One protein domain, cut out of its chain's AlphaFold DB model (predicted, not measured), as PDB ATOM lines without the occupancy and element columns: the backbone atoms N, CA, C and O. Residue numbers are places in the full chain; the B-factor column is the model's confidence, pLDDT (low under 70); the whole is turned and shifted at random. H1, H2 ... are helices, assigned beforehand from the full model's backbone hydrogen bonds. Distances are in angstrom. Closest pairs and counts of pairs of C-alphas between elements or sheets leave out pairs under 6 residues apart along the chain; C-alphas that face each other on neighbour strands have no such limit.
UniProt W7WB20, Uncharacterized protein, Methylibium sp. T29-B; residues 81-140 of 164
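What this domain is: This is residues 81 to 140 of the 164 residues of an uncharacterized protein of Methylibium sp. T29-B (UniProt W7WB20). The long helix H3 meets H2 in a corner and sticks out as an arm with residues 120 to 140; H2 folds back beside H1 in a helical hairpin. The 60 printed residues hold H1, H2 and H3 in that order: all helix. The whole is extended, with radius of gyration of the C-alphas 16.4 A, and flat, spanning 52 by 29 by 12 A.

Where its parts are: Find C-alpha 116 at (88.063, -61.555, 9.221); H3, residues 116 to 140, runs 36.6 A to C-alpha 140 at (69.375, -30.233, 12.564). Look earlier for H2, residues 102 to 113, and H1, residues 86 to 97, each 16.7 A.

How they stand to each other: H3 is close to H2 but not clearly touching, at a steep tilt of 50 degrees; their closest C-alphas, Leu 111 and Ile 119, are 7.6 A apart. H2 touches H1 with residues 104 to 108 alone, and H1 touches H2 with residues 87 to 90 alone; they run opposite ways at a shallow tilt of 27 degrees, and their closest C-alphas, those of Arg 87 and Trp 105, are 6.7 A apart. H1 and H3 are apart. In H1, H2 and H3 every O i to N i+4 pair is within hydrogen-bond range.

The domain as a whole: The farthest C-alphas, Gln 82 and Gly 140, are 53.3 A apart. The printed part has no cut; both links are tight. Residues 136 to 140 have pLDDT under 70.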
ATOM      1  N   GLY A  81     104.046 -58.238 -10.656       77.00
ATOM      2  CA  GLY A  81     104.120 -59.649 -10.263       77.00
ATOM      3  C   GLY A  81     105.474 -60.083  -9.683       77.00
ATOM      4  O   GLY A  81     105.521 -61.106  -9.008       77.00
ATOM      5  N   GLN A  82     106.548 -59.323  -9.932       80.75
ATOM      6  CA  GLN A  82     107.925 -59.636  -9.518       80.75
ATOM      7  C   GLN A  82     108.318 -58.985  -8.183       80.75
ATOM      8  O   GLN A  82     109.355 -59.327  -7.621       80.75
ATOM      9  N   ALA A  83     107.509 -58.058  -7.662       83.38
ATOM     10  CA  ALA A  83     107.734 -57.473  -6.345       83.38
ATOM     11  C   ALA A  83     107.632 -58.544  -5.241       83.38
ATOM     12  O   ALA A  83     106.687 -59.340  -5.213       83.38
ATOM     13  N   GLY A  84     108.614 -58.557  -4.337       81.50
ATOM     14  CA  GLY A  84     108.737 -59.563  -3.279       81.50
ATOM     15  C   GLY A  84     107.744 -59.372  -2.132       81.50
ATOM     16  O   GLY A  84     107.251 -60.358  -1.589       81.50
ATOM     17  N   ALA A  85     107.398 -58.124  -1.800       88.25
ATOM     18  CA  ALA A  85     106.432 -57.808  -0.751       88.25
ATOM     19  C   ALA A  85     105.095 -57.315  -1.325       88.25
ATOM     20  O   ALA A  85     105.046 -56.633  -2.347       88.25
ATOM     21  N   MET A  86     103.988 -57.618  -0.634       89.88
ATOM     22  CA  MET A  86     102.647 -57.162  -1.033       89.88
ATOM     23  C   MET A  86     102.547 -55.631  -1.086       89.88
ATOM     24  O   MET A  86     101.949 -55.080  -2.008       89.88
ATOM     25  N   ARG A  87     103.191 -54.931  -0.146       91.50
ATOM     26  CA  ARG A  87     103.237 -53.461  -0.127       91.50
ATOM     27  C   ARG A  87     103.877 -52.879  -1.386       91.50
ATOM     28  O   ARG A  87     103.329 -51.933  -1.945       91.50
ATOM     29  N   ASP A  88     104.958 -53.481  -1.877       90.94
ATOM     30  CA  ASP A  88     105.633 -53.048  -3.110       90.94
ATOM     31  C   ASP A  88     104.731 -53.240  -4.336       90.94
ATOM     32  O   ASP A  88     104.720 -52.411  -5.248       90.94
ATOM     33  N   LYS A  89     103.912 -54.301  -4.340       91.81
ATOM     34  CA  LYS A  89     102.898 -54.525  -5.382       91.81
ATOM     35  C   LYS A  89     101.838 -53.432  -5.370       91.81
ATOM     36  O   LYS A  89     101.477 -52.944  -6.438       91.81
ATOM     37  N   VAL A  90     101.372 -53.031  -4.185       92.62
ATOM     38  CA  VAL A  90     100.402 -51.938  -4.030       92.62
ATOM     39  C   VAL A  90     100.990 -50.607  -4.486       92.62
ATOM     40  O   VAL A  90     100.306 -49.882  -5.197       92.62
ATOM     41  N   VAL A  91     102.255 -50.306  -4.179       91.75
ATOM     42  CA  VAL A  91     102.931 -49.090  -4.679       91.75
ATOM     43  C   VAL A  91     103.024 -49.089  -6.196       91.75
ATOM     44  O   VAL A  91     102.662 -48.107  -6.843       91.75
ATOM     45  N   ALA A  92     103.489 -50.195  -6.775       89.81
ATOM     46  CA  ALA A  92     103.636 -50.313  -8.217       89.81
ATOM     47  C   ALA A  92     102.278 -50.224  -8.933       89.81
ATOM     48  O   ALA A  92     102.171 -49.576  -9.972       89.81
ATOM     49  N   TRP A  93     101.227 -50.819  -8.363       90.69
ATOM     50  CA  TRP A  93      99.860 -50.674  -8.859       90.69
ATOM     51  C   TRP A  93      99.346 -49.236  -8.721       90.69
ATOM     52  O   TRP A  93      98.847 -48.679  -9.696       90.69
ATOM     53  N   ALA A  94      99.526 -48.611  -7.556       91.56
ATOM     54  CA  ALA A  94      99.075 -47.253  -7.277       91.56
ATOM     55  C   ALA A  94      99.706 -46.242  -8.247       91.56
ATOM     56  O   ALA A  94      99.003 -45.385  -8.777       91.56
ATOM     57  N   GLY A  95     100.990 -46.412  -8.576       88.81
ATOM     58  CA  GLY A  95     101.672 -45.607  -9.591       88.81
ATOM     59  C   GLY A  95     101.094 -45.761 -11.004       88.81
ATOM     60  O   GLY A  95     101.062 -44.790 -11.753       88.81
ATOM     61  N   VAL A  96     100.594 -46.948 -11.368       88.31
ATOM     62  CA  VAL A  96      99.968 -47.197 -12.683       88.31
ATOM     63  C   VAL A  96      98.612 -46.507 -12.798       88.31
ATOM     64  O   VAL A  96      98.292 -45.970 -13.854       88.31
ATOM     65  N   VAL A  97      97.810 -46.534 -11.733       88.94
ATOM     66  CA  VAL A  97      96.441 -45.989 -11.749       88.94
ATOM     67  C   VAL A  97      96.351 -44.548 -11.234       88.94
ATOM     68  O   VAL A  97      95.272 -43.964 -11.253       88.94
ATOM     69  N   GLY A  98      97.461 -43.967 -10.768       89.06
ATOM     70  CA  GLY A  98      97.486 -42.630 -10.165       89.06
ATOM     71  C   GLY A  98      96.803 -42.558  -8.794       89.06
ATOM     72  O   GLY A  98      96.295 -41.504  -8.416       89.06
ATOM     73  N   ALA A  99      96.757 -43.670  -8.058       92.12
ATOM     74  CA  ALA A  99      96.168 -43.738  -6.724       92.12
ATOM     75  C   ALA A  99      97.206 -43.462  -5.627       92.12
ATOM     76  O   ALA A  99      98.414 -43.585  -5.830       92.12
ATOM     77  N   ARG A 100      96.716 -43.116  -4.433       93.50
ATOM     78  CA  ARG A 100      97.534 -42.994  -3.221       93.50
ATOM     79  C   ARG A 100      97.672 -44.365  -2.549       93.50
ATOM     80  O   ARG A 100      96.640 -44.985  -2.287       93.50
ATOM     81  N   PRO A 101      98.890 -44.868  -2.286       93.44
ATOM     82  CA  PRO A 101      99.078 -46.186  -1.684       93.44
ATOM     83  C   PRO A 101      98.814 -46.218  -0.170       93.44
ATOM     84  O   PRO A 101      98.546 -47.289   0.368       93.44
ATOM     85  N   GLU A 102      98.863 -45.078   0.523       93.88
ATOM     86  CA  GLU A 102      98.829 -45.005   1.988       93.88
ATOM     87  C   GLU A 102      97.544 -45.578   2.611       93.88
ATOM     88  O   GLU A 102      97.663 -46.378   3.540       93.88
ATOM     89  N   PRO A 103      96.329 -45.271   2.109       92.31
ATOM     90  CA  PRO A 103      95.105 -45.869   2.646       92.31
ATOM     91  C   PRO A 103      95.068 -47.389   2.453       92.31
ATOM     92  O   PRO A 103      94.626 -48.123   3.328       92.31
ATOM     93  N   LEU A 104      95.596 -47.880   1.329       92.38
ATOM     94  CA  LEU A 104      95.633 -49.312   1.034       92.38
ATOM     95  C   LEU A 104      96.641 -50.053   1.911       92.38
ATOM     96  O   LEU A 104      96.421 -51.211   2.252       92.38
ATOM     97  N   TRP A 105      97.738 -49.404   2.300       94.19
ATOM     98  CA  TRP A 105      98.651 -49.956   3.293       94.19
ATOM     99  C   TRP A 105      98.002 -50.100   4.664       94.19
ATOM    100  O   TRP A 105      98.223 -51.122   5.302       94.19
ATOM    101  N   ALA A 106      97.196 -49.123   5.085       90.75
ATOM    102  CA  ALA A 106      96.456 -49.217   6.339       90.75
ATOM    103  C   ALA A 106      95.487 -50.410   6.318       90.75
ATOM    104  O   ALA A 106      95.507 -51.223   7.237       90.75
ATOM    105  N   CYS A 107      94.744 -50.597   5.220       90.19
ATOM    106  CA  CYS A 107      93.894 -51.778   5.049       90.19
ATOM    107  C   CYS A 107      94.700 -53.088   5.056       90.19
ATOM    108  O   CYS A 107      94.247 -54.091   5.596       90.19
ATOM    109  N   LEU A 108      95.897 -53.112   4.455       92.56
ATOM    110  CA  LEU A 108      96.763 -54.297   4.497       92.56
ATOM    111  C   LEU A 108      97.259 -54.610   5.913       92.56
ATOM    112  O   LEU A 108      97.367 -55.785   6.255       92.56
ATOM    113  N   ASP A 109      97.575 -53.589   6.708       91.62
ATOM    114  CA  ASP A 109      97.984 -53.767   8.103       91.62
ATOM    115  C   ASP A 109      96.832 -54.296   8.955       91.62
ATOM    116  O   ASP A 109      97.029 -55.218   9.742       91.62
ATOM    117  N   GLU A 110      95.627 -53.769   8.752       91.69
ATOM    118  CA  GLU A 110      94.412 -54.237   9.416       91.69
ATOM    119  C   GLU A 110      94.104 -55.697   9.063       91.69
ATOM    120  O   GLU A 110      93.941 -56.529   9.953       91.69
ATOM    121  N   LEU A 111      94.138 -56.048   7.773       91.44
ATOM    122  CA  LEU A 111      93.966 -57.430   7.308       91.44
ATOM    123  C   LEU A 111      95.017 -58.389   7.881       91.44
ATOM    124  O   LEU A 111      94.749 -59.581   8.011       91.44
ATOM    125  N   ALA A 112      96.222 -57.899   8.175       90.50
ATOM    126  CA  ALA A 112      97.280 -58.704   8.775       90.50
ATOM    127  C   ALA A 112      97.139 -58.843  10.301       90.50
ATOM    128  O   ALA A 112      97.688 -59.788  10.870       90.50
ATOM    129  N   ALA A 113      96.454 -57.906  10.959       92.31
ATOM    130  CA  ALA A 113      96.361 -57.818  12.414       92.31
ATOM    131  C   ALA A 113      95.028 -58.326  12.988       92.31
ATOM    132  O   ALA A 113      94.983 -58.685  14.166       92.31
ATOM    133  N   CYS A 114      93.961 -58.346  12.191       93.31
ATOM    134  CA  CYS A 114      92.608 -58.652  12.642       93.31
ATOM    135  C   CYS A 114      92.074 -59.948  12.029       93.31
ATOM    136  O   CYS A 114      92.352 -60.284  10.878       93.31
ATOM    137  N   GLU A 115      91.239 -60.659  12.789       93.56
ATOM    138  CA  GLU A 115      90.477 -61.778  12.242       93.56
ATOM    139  C   GLU A 115      89.384 -61.264  11.289       93.56
ATOM    140  O   GLU A 115      88.794 -60.210  11.551       93.56
ATOM    141  N   PRO A 116      89.028 -62.011  10.223       92.06
ATOM    142  CA  PRO A 116      88.063 -61.555   9.221       92.06
ATOM    143  C   PRO A 116      86.732 -61.077   9.807       92.06
ATOM    144  O   PRO A 116      86.175 -60.089   9.338       92.06
ATOM    145  N   GLN A 117      86.237 -61.745  10.856       92.69
ATOM    146  CA  GLN A 117      84.981 -61.365  11.503       92.69
ATOM    147  C   GLN A 117      85.072 -59.996  12.190       92.69
ATOM    148  O   GLN A 117      84.125 -59.227  12.123       92.69
ATOM    149  N   GLN A 118      86.218 -59.657  12.784       92.69
ATOM    150  CA  GLN A 118      86.410 -58.366  13.452       92.69
ATOM    151  C   GLN A 118      86.395 -57.211  12.448       92.69
ATOM    152  O   GLN A 118      85.847 -56.154  12.741       92.69
ATOM    153  N   ILE A 119      86.954 -57.434  11.256       91.44
ATOM    154  CA  ILE A 119      86.953 -56.457  10.160       91.44
ATOM    155  C   ILE A 119      85.527 -56.250   9.640       91.44
ATOM    156  O   ILE A 119      85.107 -55.119   9.408       91.44
ATOM    157  N   VAL A 120      84.759 -57.335   9.485       93.56
ATOM    158  CA  VAL A 120      83.347 -57.257   9.083       93.56
ATOM    159  C   VAL A 120      82.531 -56.484  10.117       93.56
ATOM    160  O   VAL A 120      81.803 -55.567   9.745       93.56
ATOM    161  N   ASP A 121      82.670 -56.825  11.397       94.38
ATOM    162  CA  ASP A 121      81.927 -56.175  12.477       94.38
ATOM    163  C   ASP A 121      82.266 -54.675  12.560       94.38
ATOM    164  O   ASP A 121      81.365 -53.847  12.692       94.38
ATOM    165  N   ALA A 122      83.547 -54.310  12.411       90.06
ATOM    166  CA  ALA A 122      83.990 -52.917  12.369       90.06
ATOM    167  C   ALA A 122      83.416 -52.158  11.159       90.06
ATOM    168  O   ALA A 122      82.847 -51.083  11.327       90.06
ATOM    169  N   ALA A 123      83.487 -52.737   9.956       90.00
ATOM    170  CA  ALA A 123      82.965 -52.112   8.742       90.00
ATOM    171  C   ALA A 123      81.441 -51.900   8.790       90.00
ATOM    172  O   ALA A 123      80.941 -50.881   8.315       90.00
ATOM    173  N   LEU A 124      80.690 -52.842   9.372       93.12
ATOM    174  CA  LEU A 124      79.246 -52.687   9.571       93.12
ATOM    175  C   LEU A 124      78.935 -51.587  10.594       93.12
ATOM    176  O   LEU A 124      78.082 -50.744  10.330       93.12
ATOM    177  N   ALA A 125      79.675 -51.533  11.705       91.94
ATOM    178  CA  ALA A 125      79.511 -50.481  12.706       91.94
ATOM    179  C   ALA A 125      79.824 -49.076  12.150       91.94
ATOM    180  O   ALA A 125      79.144 -48.111  12.498       91.94
ATOM    181  N   GLU A 126      80.817 -48.943  11.263       88.38
ATOM    182  CA  GLU A 126      81.118 -47.680  10.575       88.38
ATOM    183  C   GLU A 126      79.977 -47.221   9.655       88.38
ATOM    184  O   GLU A 126      79.661 -46.029   9.613       88.38
ATOM    185  N   LEU A 127      79.337 -48.150   8.938       87.88
ATOM    186  CA  LEU A 127      78.188 -47.855   8.076       87.88
ATOM    187  C   LEU A 127      76.970 -47.405   8.888       87.88
ATOM    188  O   LEU A 127      76.316 -46.428   8.513       87.88
ATOM    189  N   ASP A 128      76.700 -48.074  10.009       89.56
ATOM    190  CA  ASP A 128      75.608 -47.715  10.913       89.56
ATOM    191  C   ASP A 128      75.845 -46.327  11.535       89.56
ATOM    192  O   ASP A 128      74.963 -45.467  11.503       89.56
ATOM    193  N   ALA A 129      77.067 -46.044  11.998       82.81
ATOM    194  CA  ALA A 129      77.429 -44.735  12.542       82.81
ATOM    195  C   ALA A 129      77.343 -43.609  11.494       82.81
ATOM    196  O   ALA A 129      76.895 -42.502  11.799       82.81
ATOM    197  N   ALA A 130      77.744 -43.869  10.245       80.12
ATOM    198  CA  ALA A 130      77.610 -42.899   9.159       80.12
ATOM    199  C   ALA A 130      76.136 -42.585   8.841       80.12
ATOM    200  O   ALA A 130      75.800 -41.426   8.587       80.12
ATOM    201  N   ALA A 131      75.254 -43.588   8.908       78.44
ATOM    202  CA  ALA A 131      73.816 -43.413   8.719       78.44
ATOM    203  C   ALA A 131      73.172 -42.594   9.855       78.44
ATOM    204  O   ALA A 131      72.330 -41.733   9.593       78.44
ATOM    205  N   GLU A 132      73.597 -42.801  11.104       76.50
ATOM    206  CA  GLU A 132      73.129 -42.010  12.249       76.50
ATOM    207  C   GLU A 132      73.548 -40.535  12.153       76.50
ATOM    208  O   GLU A 132      72.751 -39.638  12.434       76.50
ATOM    209  N   VAL A 133      74.776 -40.257  11.702       75.06
ATOM    210  CA  VAL A 133      75.269 -38.882  11.509       75.06
ATOM    211  C   VAL A 133      74.507 -38.157  10.394       75.06
ATOM    212  O   VAL A 133      74.195 -36.972  10.539       75.06
ATOM    213  N   ASP A 134      74.177 -38.844   9.300       71.75
ATOM    214  CA  ASP A 134      73.396 -38.283   8.190       71.75
ATOM    215  C   ASP A 134      71.937 -37.984   8.592       71.75
ATOM    216  O   ASP A 134      71.394 -36.914   8.286       71.75
ATOM    217  N   ALA A 135      71.330 -38.872   9.388       71.44
ATOM    218  CA  ALA A 135      70.008 -38.661   9.978       71.44
ATOM    219  C   ALA A 135      69.987 -37.457  10.939       71.44
ATOM    220  O   ALA A 135      69.082 -36.619  10.871       71.44
ATOM    221  N   GLN A 136      71.017 -37.307  11.779       64.69
ATOM    222  CA  GLN A 136      71.155 -36.170  12.696       64.69
ATOM    223  C   GLN A 136      71.369 -34.842  11.957       64.69
ATOM    224  O   GLN A 136      70.835 -33.810  12.371       64.69
ATOM    225  N   ARG A 137      72.126 -34.851  10.853       66.00
ATOM    226  CA  ARG A 137      72.353 -33.664  10.015       66.00
ATOM    227  C   ARG A 137      71.064 -33.201   9.334       66.00
ATOM    228  O   ARG A 137      70.783 -32.007   9.315       66.00
ATOM    229  N   SER A 138      70.251 -34.150   8.872       61.50
ATOM    230  CA  SER A 138      68.937 -33.885   8.275       61.50
ATOM    231  C   SER A 138      67.911 -33.358   9.291       61.50
ATOM    232  O   SER A 138      67.057 -32.547   8.941       61.50
ATOM    233  N   ALA A 139      68.005 -33.764  10.563       59.72
ATOM    234  CA  ALA A 139      67.143 -33.262  11.636       59.72
ATOM    235  C   ALA A 139      67.554 -31.866  12.155       59.72
ATOM    236  O   ALA A 139      66.700 -31.094  12.592       59.72
ATOM    237  N   GLY A 140      68.845 -31.522  12.098       53.41
ATOM    238  CA  GLY A 140      69.375 -30.233  12.564       53.41
ATOM    239  C   GLY A 140      69.078 -29.038  11.648       53.41
ATOM    240  O   GLY A 140      69.023 -27.906  12.125       53.41
TER     241      GLY A 140